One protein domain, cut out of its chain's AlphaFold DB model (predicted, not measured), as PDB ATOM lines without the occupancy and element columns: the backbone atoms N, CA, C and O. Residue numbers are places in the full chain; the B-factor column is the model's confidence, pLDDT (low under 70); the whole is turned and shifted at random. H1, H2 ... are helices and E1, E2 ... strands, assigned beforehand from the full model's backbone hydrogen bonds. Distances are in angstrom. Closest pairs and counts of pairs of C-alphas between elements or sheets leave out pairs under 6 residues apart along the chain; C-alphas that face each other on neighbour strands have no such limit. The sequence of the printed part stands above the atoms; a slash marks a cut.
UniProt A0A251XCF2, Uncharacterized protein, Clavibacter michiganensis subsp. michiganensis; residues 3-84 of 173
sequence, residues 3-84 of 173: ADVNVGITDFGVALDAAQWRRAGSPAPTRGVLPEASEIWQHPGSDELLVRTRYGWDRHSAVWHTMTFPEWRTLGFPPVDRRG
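Overview. This is residues 3 to 84 of the 173 residues of an uncharacterized protein of Clavibacter michiganensis subsp. michiganensis (UniProt A0A251XCF2). A small three-stranded sheet of E3, E4 and E5 is joined near the end of E4 by a separate two-stranded hairpin of E1 and E2, with one short helix, H1, beyond the hairpin and another, H2, just after E5; neither helix covers the three-stranded sheet. Residues 24 to 37 make a long loop from H1 back to E3, and residues 82 to 83 pair alongside E3. The printed part has 82 residues, in the order E1, E2, H1, E3, E4, E5, H2; under half of them are in named elements, and the class is mixed, helices and strands. Both sheets are antiparallel, the larger in the order E3, E4, E5. The whole is only just compact, close to loose, with a radius of gyration of the C-alphas of 14.0 A, and elongated, spanning 43 by 28 by 22 A.

Along the chain. E1, residues 3 to 6, begins at C-alpha 3 at (1.449, -24.993, 47.474). E2 is residues 11 to 15, 13.5 A long from first to last C-alpha. H1 is residues 18 to 23. E3, residues 38 to 42, is 13.2 A long, E4, residues 49 to 54, is 16.1 A, and E5, residues 62 to 67, is 15.1 A. H2, residues 69 to 74, ends at C-alpha 74 at (20.141, -29.254, 52.081).

Arrangement. E3, E4 and E5 form a meander, each strand the antiparallel neighbour of the one before. E3 and E4 are a hairpin at 148 degrees between directions, with N 41 and O 50 2.8 A apart. E4 and E5 are a hairpin at 155 degrees, with N 67 and O 49 2.7 A apart. E3 and E5 are the edge strands; residues 41 to 42 of E3 pair parallel with residues 82 to 83. E1 and E2 are a hairpin at 150 degrees, with N 14 and O 3 2.8 A apart. The closest C-alphas of E2 and E4 are those of Phe 12 and Arg 54, 5.7 A apart. H1 and H2 are apart, and neither is on the three-stranded sheet. In both, every O i to N i+4 pair is within hydrogen-bond range.

Size, cuts and confidence. The two C-alphas farthest apart, those of Arg 23 and Gly 45, are 44.2 A apart. The printed part has no cut, and the link from H1 to E3, 14 residues, is long. The mean pLDDT of the printed part is 83.1; residues 7 to 10, 28 to 32 and 56 to 60 are under 70.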
ATOM      1  N   ALA A   3       1.830 -23.589  47.383       72.81
ATOM      2  CA  ALA A   3       1.449 -24.993  47.474       72.81
ATOM      3  C   ALA A   3       1.535 -25.647  46.094       72.81
ATOM      4  O   ALA A   3       1.115 -25.036  45.112       72.81
ATOM      5  N   ASP A   4       2.056 -26.870  46.038       74.56
ATOM      6  CA  ASP A   4       2.085 -27.672  44.816       74.56
ATOM      7  C   ASP A   4       0.687 -28.217  44.505       74.56
ATOM      8  O   ASP A   4      -0.014 -28.721  45.389       74.56
ATOM      9  N   VAL A   5       0.280 -28.108  43.242       72.44
ATOM     10  CA  VAL A   5      -0.978 -28.641  42.724       72.44
ATOM     11  C   VAL A   5      -0.672 -29.558  41.550       72.44
ATOM     12  O   VAL A   5      -0.147 -29.109  40.533       72.44
ATOM     13  N   ASN A   6      -1.065 -30.823  41.690       74.31
ATOM     14  CA  ASN A   6      -1.012 -31.833  40.640       74.31
ATOM     15  C   ASN A   6      -2.439 -32.103  40.141       74.31
ATOM     16  O   ASN A   6      -3.324 -32.457  40.923       74.31
ATOM     17  N   VAL A   7      -2.678 -31.908  38.843       67.88
ATOM     18  CA  VAL A   7      -3.989 -32.134  38.196       67.88
ATOM     19  C   VAL A   7      -3.926 -33.215  37.110       67.88
ATOM     20  O   VAL A   7      -4.709 -33.211  36.163       67.88
ATOM     21  N   GLY A   8      -2.990 -34.163  37.222       68.38
ATOM     22  CA  GLY A   8      -2.859 -35.329  36.338       68.38
ATOM     23  C   GLY A   8      -2.330 -35.039  34.925       68.38
ATOM     24  O   GLY A   8      -1.805 -35.943  34.283       68.38
ATOM     25  N   ILE A   9      -2.434 -33.795  34.443       65.19
ATOM     26  CA  ILE A   9      -1.905 -33.341  33.142       65.19
ATOM     27  C   ILE A   9      -0.798 -32.278  33.261       65.19
ATOM     28  O   ILE A   9      -0.144 -31.973  32.267       65.19
ATOM     29  N   THR A  10      -0.616 -31.678  34.443       68.06
ATOM     30  CA  THR A  10       0.415 -30.668  34.725       68.06
ATOM     31  C   THR A  10       0.566 -30.462  36.231       68.06
ATOM     32  O   THR A  10      -0.405 -30.640  36.974       68.06
ATOM     33  N   ASP A  11       1.746 -29.982  36.625       72.12
ATOM     34  CA  ASP A  11       2.068 -29.548  37.985       72.12
ATOM     35  C   ASP A  11       2.402 -28.057  37.983       72.12
ATOM     36  O   ASP A  11       3.131 -27.567  37.110       72.12
ATOM     37  N   PHE A  12       1.849 -27.321  38.943       71.00
ATOM     38  CA  PHE A  12       2.125 -25.899  39.138       71.00
ATOM     39  C   PHE A  12       2.001 -25.517  40.610       71.00
ATOM     40  O   PHE A  12       1.278 -26.149  41.380       71.00
ATOM     41  N   GLY A  13       2.684 -24.444  41.001       74.62
ATOM     42  CA  GLY A  13       2.474 -23.842  42.307       74.62
ATOM     43  C   GLY A  13       1.258 -22.909  42.315       74.62
ATOM     44  O   GLY A  13       0.993 -22.187  41.351       74.62
ATOM     45  N   VAL A  14       0.566 -22.827  43.447       74.81
ATOM     46  CA  VAL A  14      -0.434 -21.786  43.724       74.81
ATOM     47  C   VAL A  14       0.045 -20.915  44.870       74.81
ATOM     48  O   VAL A  14       0.398 -21.417  45.939       74.81
ATOM     49  N   ALA A  15       0.045 -19.597  44.659       75.25
ATOM     50  CA  ALA A  15       0.268 -18.640  45.730       75.25
ATOM     51  C   ALA A  15      -0.933 -18.650  46.685       75.25
ATOM     52  O   ALA A  15      -2.059 -18.365  46.286       75.25
ATOM     53  N   LEU A  16      -0.679 -18.965  47.949       74.56
ATOM     54  CA  LEU A  16      -1.641 -18.858  49.032       74.56
ATOM     55  C   LEU A  16      -1.488 -17.508  49.729       74.56
ATOM     56  O   LEU A  16      -0.393 -17.154  50.196       74.56
ATOM     57  N   ASP A  17      -2.607 -16.797  49.854       83.75
ATOM     58  CA  ASP A  17      -2.738 -15.692  50.795       83.75
ATOM     59  C   ASP A  17      -2.761 -16.203  52.252       83.75
ATOM     60  O   ASP A  17      -2.868 -17.403  52.534       83.75
ATOM     61  N   ALA A  18      -2.662 -15.285  53.216       80.94
ATOM     62  CA  ALA A  18      -2.611 -15.641  54.633       80.94
ATOM     63  C   ALA A  18      -3.885 -16.353  55.136       80.94
ATOM     64  O   ALA A  18      -3.812 -17.187  56.039       80.94
ATOM     65  N   ALA A  19      -5.061 -16.039  54.585       87.62
ATOM     66  CA  ALA A  19      -6.314 -16.677  54.972       87.62
ATOM     67  C   ALA A  19      -6.428 -18.091  54.387       87.62
ATOM     68  O   ALA A  19      -6.851 -19.011  55.086       87.62
ATOM     69  N   GLN A  20      -6.026 -18.283  53.133       86.12
ATOM     70  CA  GLN A  20      -5.939 -19.578  52.467       86.12
ATOM     71  C   GLN A  20      -4.924 -20.490  53.160       86.12
ATOM     72  O   GLN A  20      -5.257 -21.632  53.458       86.12
ATOM     73  N   TRP A  21      -3.743 -19.978  53.511       81.94
ATOM     74  CA  TRP A  21      -2.740 -20.745  54.254       81.94
ATOM     75  C   TRP A  21      -3.241 -21.200  55.630       81.94
ATOM     76  O   TRP A  21      -3.095 -22.367  55.991       81.94
ATOM     77  N   ARG A  22      -3.901 -20.308  56.383       85.94
ATOM     78  CA  ARG A  22      -4.528 -20.679  57.663       85.94
ATOM     79  C   ARG A  22      -5.623 -21.728  57.487       85.94
ATOM     80  O   ARG A  22      -5.691 -22.666  58.273       85.94
ATOM     81  N   ARG A  23      -6.455 -21.608  56.445       85.88
ATOM     82  CA  ARG A  23      -7.479 -22.618  56.112       85.88
ATOM     83  C   ARG A  23      -6.874 -23.972  55.752       85.88
ATOM     84  O   ARG A  23      -7.474 -24.990  56.069       85.88
ATOM     85  N   ALA A  24      -5.688 -23.984  55.150       78.94
ATOM     86  CA  ALA A  24      -4.936 -25.201  54.856       78.94
ATOM     87  C   ALA A  24      -4.263 -25.827  56.098       78.94
ATOM     88  O   ALA A  24      -3.502 -26.779  55.960       78.94
ATOM     89  N   GLY A  25      -4.522 -25.310  57.306       83.62
ATOM     90  CA  GLY A  25      -3.958 -25.832  58.552       83.62
ATOM     91  C   GLY A  25      -2.579 -25.274  58.892       83.62
ATOM     92  O   GLY A  25      -1.884 -25.845  59.726       83.62
ATOM     93  N   SER A  26      -2.179 -24.166  58.262       81.00
ATOM     94  CA  SER A  26      -0.898 -23.505  58.505       81.00
ATOM     95  C   SER A  26       0.318 -24.445  58.435       81.00
ATOM     96  O   SER A  26       1.141 -24.446  59.355       81.00
ATOM     97  N   PRO A  27       0.459 -25.259  57.368       71.19
ATOM     98  CA  PRO A  27       1.583 -26.174  57.257       71.19
ATOM     99  C   PRO A  27       2.895 -25.390  57.296       71.19
ATOM    100  O   PRO A  27       3.050 -24.370  56.614       71.19
ATOM    101  N   ALA A  28       3.836 -25.871  58.105       66.44
ATOM    102  CA  ALA A  28       5.213 -25.411  58.041       66.44
ATOM    103  C   ALA A  28       5.831 -25.842  56.695       66.44
ATOM    104  O   ALA A  28       5.406 -26.855  56.136       66.44
ATOM    105  N   PRO A  29       6.844 -25.130  56.171       64.50
ATOM    106  CA  PRO A  29       7.670 -25.642  55.083       64.50
ATOM    107  C   PRO A  29       8.288 -26.974  55.528       64.50
ATOM    108  O   PRO A  29       9.161 -27.008  56.391       64.50
ATOM    109  N   THR A  30       7.754 -28.087  55.029       55.09
ATOM    110  CA  THR A  30       8.015 -29.421  55.597       55.09
ATOM    111  C   THR A  30       9.069 -30.213  54.842       55.09
ATOM    112  O   THR A  30       9.426 -31.307  55.277       55.09
ATOM    113  N   ARG A  31       9.579 -29.708  53.715       60.62
ATOM    114  CA  ARG A  31      10.480 -30.479  52.863       60.62
ATOM    115  C   ARG A  31      11.700 -29.666  52.459       60.62
ATOM    116  O   ARG A  31      11.572 -28.588  51.893       60.62
ATOM    117  N   GLY A  32      12.879 -30.240  52.691       69.00
ATOM    118  CA  GLY A  32      14.104 -29.881  51.976       69.00
ATOM    119  C   GLY A  32      14.058 -30.444  50.557       69.00
ATOM    120  O   GLY A  32      14.915 -31.239  50.191       69.00
ATOM    121  N   VAL A  33      13.015 -30.102  49.800       76.88
ATOM    122  CA  VAL A  33      12.859 -30.419  48.375       76.88
ATOM    123  C   VAL A  33      12.329 -29.177  47.669       76.88
ATOM    124  O   VAL A  33      11.663 -28.347  48.292       76.88
ATOM    125  N   LEU A  34      12.618 -29.048  46.380       82.44
ATOM    126  CA  LEU A  34      12.034 -27.987  45.568       82.44
ATOM    127  C   LEU A  34      10.543 -28.261  45.304       82.44
ATOM    128  O   LEU A  34      10.150 -29.430  45.256       82.44
ATOM    129  N   PRO A  35       9.722 -27.212  45.102       80.50
ATOM    130  CA  PRO A  35       8.376 -27.368  44.551       80.50
ATOM    131  C   PRO A  35       8.415 -28.184  43.253       80.50
ATOM    132  O   PRO A  35       9.337 -27.998  42.455       80.50
ATOM    133  N   GLU A  36       7.425 -29.044  43.015       78.62
ATOM    134  CA  GLU A  36       7.417 -30.006  41.892       78.62
ATOM    135  C   GLU A  36       7.559 -29.317  40.524       78.62
ATOM    136  O   GLU A  36       8.232 -29.811  39.623       78.62
ATOM    137  N   ALA A  37       7.007 -28.111  40.391       82.88
ATOM    138  CA  ALA A  37       7.071 -27.306  39.175       82.88
ATOM    139  C   ALA A  37       8.331 -26.415  39.064       82.88
ATOM    140  O   ALA A  37       8.274 -25.362  38.415       82.88
ATOM    141  N   SER A  38       9.433 -26.798  39.717       88.25
ATOM    142  CA  SER A  38      10.691 -26.040  39.724       88.25
ATOM    143  C   SER A  38      11.728 -26.602  38.760       88.25
ATOM    144  O   SER A  38      11.855 -27.811  38.608       88.25
ATOM    145  N   GLU A  39      12.514 -25.710  38.166       92.44
ATOM    146  CA  GLU A  39      13.718 -26.039  37.401       92.44
ATOM    147  C   GLU A  39      14.904 -25.253  37.972       92.44
ATOM    148  O   GLU A  39      14.780 -24.060  38.264       92.44
ATOM    149  N   ILE A  40      16.066 -25.890  38.086       96.06
ATOM    150  CA  ILE A  40      17.331 -25.233  38.414       96.06
ATOM    151  C   ILE A  40      18.001 -24.790  37.115       96.06
ATOM    152  O   ILE A  40      18.374 -25.600  36.263       96.06
ATOM    153  N   TRP A  41      18.185 -23.485  36.980       97.00
ATOM    154  CA  TRP A  41      18.861 -22.835  35.872       97.00
ATOM    155  C   TRP A  41      20.247 -22.358  36.291       97.00
ATOM    156  O   TRP A  41      20.454 -21.905  37.416       97.00
ATOM    157  N   GLN A  42      21.194 -22.405  35.360       97.31
ATOM    158  CA  GLN A  42      22.493 -21.756  35.509       97.31
ATOM    159  C   GLN A  42      22.875 -21.073  34.198       97.31
ATOM    160  O   GLN A  42      22.870 -21.706  33.135       97.31
ATOM    161  N   HIS A  43      23.223 -19.789  34.268       96.38
ATOM    162  CA  HIS A  43      23.725 -19.041  33.115       96.38
ATOM    163  C   HIS A  43      25.240 -19.226  32.960       96.38
ATOM    164  O   HIS A  43      25.950 -19.385  33.954       96.38
ATOM    165  N   PRO A  44      25.760 -19.237  31.724       94.56
ATOM    166  CA  PRO A  44      27.192 -19.308  31.472       94.56
ATOM    167  C   PRO A  44      27.919 -18.104  32.091       94.56
ATOM    168  O   PRO A  44      27.392 -16.995  32.136       94.56
ATOM    169  N   GLY A  45      29.135 -18.338  32.592       89.62
ATOM    170  CA  GLY A  45      29.940 -17.317  33.272       89.62
ATOM    171  C   GLY A  45      29.495 -16.964  34.698       89.62
ATOM    172  O   GLY A  45      30.119 -16.101  35.308       89.62
ATOM    173  N   SER A  46      28.465 -17.625  35.241       93.38
ATOM    174  CA  SER A  46      28.004 -17.449  36.622       93.38
ATOM    175  C   SER A  46      27.916 -18.787  37.363       93.38
ATOM    176  O   SER A  46      27.437 -19.787  36.824       93.38
ATOM    177  N   ASP A  47      28.337 -18.790  38.628       94.00
ATOM    178  CA  ASP A  47      28.163 -19.920  39.553       94.00
ATOM    179  C   ASP A  47      26.806 -19.886  40.278       94.00
ATOM    180  O   ASP A  47      26.503 -20.760  41.089       94.00
ATOM    181  N   GLU A  48      25.969 -18.886  39.988       96.88
ATOM    182  CA  GLU A  48      24.638 -18.775  40.574       96.88
ATOM    183  C   GLU A  48      23.704 -19.865  40.056       96.88
ATOM    184  O   GLU A  48      23.565 -20.096  38.851       96.88
ATOM    185  N   LEU A  49      23.005 -20.494  40.994       97.62
ATOM    186  CA  LEU A  49      21.932 -21.430  40.708       97.62
ATOM    187  C   LEU A  49      20.606 -20.700  40.902       97.62
ATOM    188  O   LEU A  49      20.310 -20.222  41.994       97.62
ATOM    189  N   LEU A  50      19.808 -20.598  39.845       96.88
ATOM    190  CA  LEU A  50      18.529 -19.894  39.849       96.88
ATOM    191  C   LEU A  50      17.394 -20.911  39.798       96.88
ATOM    192  O   LEU A  50      17.273 -21.670  38.843       96.88
ATOM    193  N   VAL A  51      16.542 -20.931  40.813       95.00
ATOM    194  CA  VAL A  51      15.345 -21.769  40.839       95.00
ATOM    195  C   VAL A  51      14.211 -21.002  40.181       95.00
ATOM    196  O   VAL A  51      13.790 -19.959  40.682       95.00
ATOM    197  N   ARG A  52      13.710 -21.536  39.067       92.38
ATOM    198  CA  ARG A  52      12.494 -21.068  38.405       92.38
ATOM    199  C   ARG A  52      11.339 -21.950  38.832       92.38
ATOM    200  O   ARG A  52      11.261 -23.092  38.390       92.38
ATOM    201  N   THR A  53      10.414 -21.430  39.626       88.25
ATOM    202  CA  THR A  53       9.189 -22.161  39.970       88.25
ATOM    203  C   THR A  53       8.021 -21.602  39.174       88.25
ATOM    204  O   THR A  53       7.773 -20.396  39.194       88.25
ATOM    205  N   ARG A  54       7.311 -22.471  38.447       83.56
ATOM    206  CA  ARG A  54       6.116 -22.084  37.683       83.56
ATOM    207  C   ARG A  54       4.902 -21.968  38.596       83.56
ATOM    208  O   ARG A  54       4.677 -22.831  39.448       83.56
ATOM    209  N   TYR A  55       4.089 -20.942  38.364       74.44
ATOM    210  CA  TYR A  55       2.863 -20.704  39.118       74.44
ATOM    211  C   TYR A  55       1.689 -20.438  38.191       74.44
ATOM    212  O   TYR A  55       1.846 -19.789  37.166       74.44
ATOM    213  N   GLY A  56       0.503 -20.891  38.594       67.31
ATOM    214  CA  GLY A  56      -0.708 -20.707  37.802       67.31
ATOM    215  C   GLY A  56      -0.754 -21.568  36.534       67.31
ATOM    216  O   GLY A  56       0.039 -22.484  36.334       67.31
ATOM    217  N   TRP A  57      -1.760 -21.293  35.703       63.50
ATOM    218  CA  TRP A  57      -2.039 -22.057  34.481       63.50
ATOM    219  C   TRP A  57      -1.303 -21.512  33.251       63.50
ATOM    220  O   TRP A  57      -1.238 -22.182  32.219       63.50
ATOM    221  N   ASP A  58      -0.777 -20.291  33.326       65.75
ATOM    222  CA  ASP A  58      -0.028 -19.664  32.251       65.75
ATOM    223  C   ASP A  58       1.448 -20.074  32.314       65.75
ATOM    224  O   ASP A  58       2.095 -20.079  33.353       65.75
ATOM    225  N   ARG A  59       2.023 -20.416  31.159       59.31
ATOM    226  CA  ARG A  59       3.414 -20.901  31.075       59.31
ATOM    227  C   ARG A  59       4.466 -19.817  31.362       59.31
ATOM    228  O   ARG A  59       5.658 -20.131  31.435       59.31
ATOM    229  N   HIS A  60       4.024 -18.568  31.481       64.69
ATOM    230  CA  HIS A  60       4.870 -17.387  31.602       64.69
ATOM    231  C   HIS A  60       5.042 -16.940  33.056       64.69
ATOM    232  O   HIS A  60       6.109 -16.444  33.396       64.69
ATOM    233  N   SER A  61       4.071 -17.198  33.935       71.19
ATOM    234  CA  SER A  61       4.202 -16.865  35.352       71.19
ATOM    235  C   SER A  61       5.190 -17.793  36.054       71.19
ATOM    236  O   SER A  61       4.931 -18.974  36.307       71.19
ATOM    237  N   ALA A  62       6.350 -17.243  36.400       81.69
ATOM    238  CA  ALA A  62       7.338 -17.911  37.227       81.69
ATOM    239  C   ALA A  62       7.896 -16.954  38.278       81.69
ATOM    240  O   ALA A  62       7.982 -15.748  38.054       81.69
ATOM    241  N   VAL A  63       8.294 -17.501  39.424       86.12
ATOM    242  CA  VAL A  63       9.114 -16.772  40.397       86.12
ATOM    243  C   VAL A  63      10.513 -17.349  40.366       86.12
ATOM    244  O   VAL A  63      10.700 -18.562  40.256       86.12
ATOM    245  N   TRP A  64      11.474 -16.443  40.457       91.19
ATOM    246  CA  TRP A  64      12.889 -16.747  40.503       91.19
ATOM    247  C   TRP A  64      13.412 -16.631  41.932       91.19
ATOM    248  O   TRP A  64      13.074 -15.688  42.650       91.19
ATOM    249  N   HIS A  65      14.256 -17.580  42.326       92.62
ATOM    250  CA  HIS A  65      14.998 -17.569  43.584       92.62
ATOM    251  C   HIS A  65      16.459 -17.927  43.327       92.62
ATOM    252  O   HIS A  65      16.738 -18.980  42.756       92.62
ATOM    253  N   THR A  66      17.397 -17.093  43.768       95.31
ATOM    254  CA  THR A  66      18.821 -17.444  43.735       95.31
ATOM    255  C   THR A  66      19.120 -18.414  44.870       95.31
ATOM    256  O   THR A  66      19.136 -18.037  46.041       95.31
ATOM    257  N   MET A  67      19.363 -19.671  44.515       95.00
ATOM    258  CA  MET A  67      19.658 -20.737  45.457       95.00
ATOM    259  C   MET A  67      21.054 -20.565  46.045       95.00
ATOM    260  O   MET A  67      22.070 -20.543  45.351       95.00
ATOM    261  N   THR A  68      21.092 -20.487  47.365       93.69
ATOM    262  CA  THR A  68      22.322 -20.376  48.140       93.69
ATOM    263  C   THR A  68      22.997 -21.738  48.309       93.69
ATOM    264  O   THR A  68      22.368 -22.795  48.214       93.69
ATOM    265  N   PHE A  69      24.290 -21.740  48.640       92.50
ATOM    266  CA  PHE A  69      25.017 -22.983  48.912       92.50
ATOM    267  C   PHE A  69      24.402 -23.831  50.052       92.50
ATOM    268  O   PHE A  69      24.283 -25.046  49.876       92.50
ATOM    269  N   PRO A  70      23.971 -23.260  51.201       92.12
ATOM    270  CA  PRO A  70      23.285 -24.034  52.238       92.12
ATOM    271  C   PRO A  70      21.974 -24.679  51.769       92.12
ATOM    272  O   PRO A  70      21.691 -25.816  52.148       92.12
ATOM    273  N   GLU A  71      21.192 -23.989  50.936       91.50
ATOM    274  CA  GLU A  71      19.967 -24.542  50.343       91.50
ATOM    275  C   GLU A  71      20.301 -25.694  49.394       91.50
ATOM    276  O   GLU A  71      19.791 -26.799  49.570       91.50
ATOM    277  N   TRP A  72      21.239 -25.484  48.467       92.94
ATOM    278  CA  TRP A  72      21.684 -26.510  47.521       92.94
ATOM    279  C   TRP A  72      22.212 -27.766  48.228       92.94
ATOM    280  O   TRP A  72      21.871 -28.891  47.859       92.94
ATOM    281  N   ARG A  73      22.975 -27.587  49.313       92.62
ATOM    282  CA  ARG A  73      23.441 -28.683  50.172       92.62
ATOM    283  C   ARG A  73      22.290 -29.404  50.873       92.62
ATOM    284  O   ARG A  73      22.313 -30.628  50.954       92.62
ATOM    285  N   THR A  74      21.309 -28.671  51.395       89.69
ATOM    286  CA  THR A  74      20.141 -29.254  52.081       89.69
ATOM    287  C   THR A  74      19.301 -30.104  51.129       89.69
ATOM    288  O   THR A  74      18.775 -31.135  51.536       89.69
ATOM    289  N   LEU A  75      19.244 -29.714  49.854       90.31
ATOM    290  CA  LEU A  75      18.595 -30.462  48.776       90.31
ATOM    291  C   LEU A  75      19.408 -31.682  48.294       90.31
ATOM    292  O   LEU A  75      18.938 -32.419  47.433       90.31
ATOM    293  N   GLY A  76      20.623 -31.902  48.813       92.75
ATOM    294  CA  GLY A  76      21.484 -33.018  48.412       92.75
ATOM    295  C   GLY A  76      22.261 -32.786  47.114       92.75
ATOM    296  O   GLY A  76      22.611 -33.753  46.445       92.75
ATOM    297  N   PHE A  77      22.554 -31.527  46.777       93.44
ATOM    298  CA  PHE A  77      23.276 -31.124  45.565       93.44
ATOM    299  C   PHE A  77      22.586 -31.543  44.253       93.44
ATOM    300  O   PHE A  77      23.209 -32.203  43.416       93.44
ATOM    301  N   PRO A  78      21.308 -31.177  44.041       93.44
ATOM    302  CA  PRO A  78      20.628 -31.471  42.785       93.44
ATOM    303  C   PRO A  78      21.394 -30.881  41.584       93.44
ATOM    304  O   PRO A  78      22.008 -29.812  41.712       93.44
ATOM    305  N   PRO A  79      21.384 -31.565  40.426       95.56
ATOM    306  CA  PRO A  79      22.021 -31.063  39.217       95.56
ATOM    307  C   PRO A  79      21.268 -29.852  38.651       95.56
ATOM    308  O   PRO A  79      20.129 -29.574  39.008       95.56
ATOM    309  N   VAL A  80      21.916 -29.141  37.731       96.31
ATOM    310  CA  VAL A  80      21.278 -28.088  36.934       96.31
ATOM    311  C   VAL A  80      20.408 -28.729  35.854       96.31
ATOM    312  O   VAL A  80      20.915 -29.524  35.062       96.31
ATOM    313  N   ASP A  81      19.141 -28.328  35.775       96.12
ATOM    314  CA  ASP A  81      18.189 -28.812  34.770       96.12
ATOM    315  C   ASP A  81      18.345 -28.080  33.430       96.12
ATOM    316  O   ASP A  81      18.208 -28.668  32.355       96.12
ATOM    317  N   ARG A  82      18.630 -26.772  33.484       95.25
ATOM    318  CA  ARG A  82      18.660 -25.876  32.319       95.25
ATOM    319  C   ARG A  82      19.905 -24.997  32.314       95.25
ATOM    320  O   ARG A  82      20.254 -24.361  33.304       95.25
ATOM    321  N   ARG A  83      20.558 -24.907  31.157       94.75
ATOM    322  CA  ARG A  83      21.648 -23.957  30.917       94.75
ATOM    323  C   ARG A  83      21.126 -22.775  30.115       94.75
ATOM    324  O   ARG A  83      20.502 -22.979  29.077       94.75
ATOM    325  N   GLY A  84      21.376 -21.568  30.609       92.94
ATOM    326  CA  GLY A  84      21.101 -20.346  29.861       92.94
ATOM    327  C   GLY A  84      21.980 -20.226  28.616       92.94
ATOM    328  O   GLY A  84      23.014 -20.884  28.501       92.94
TER     329      GLY A  84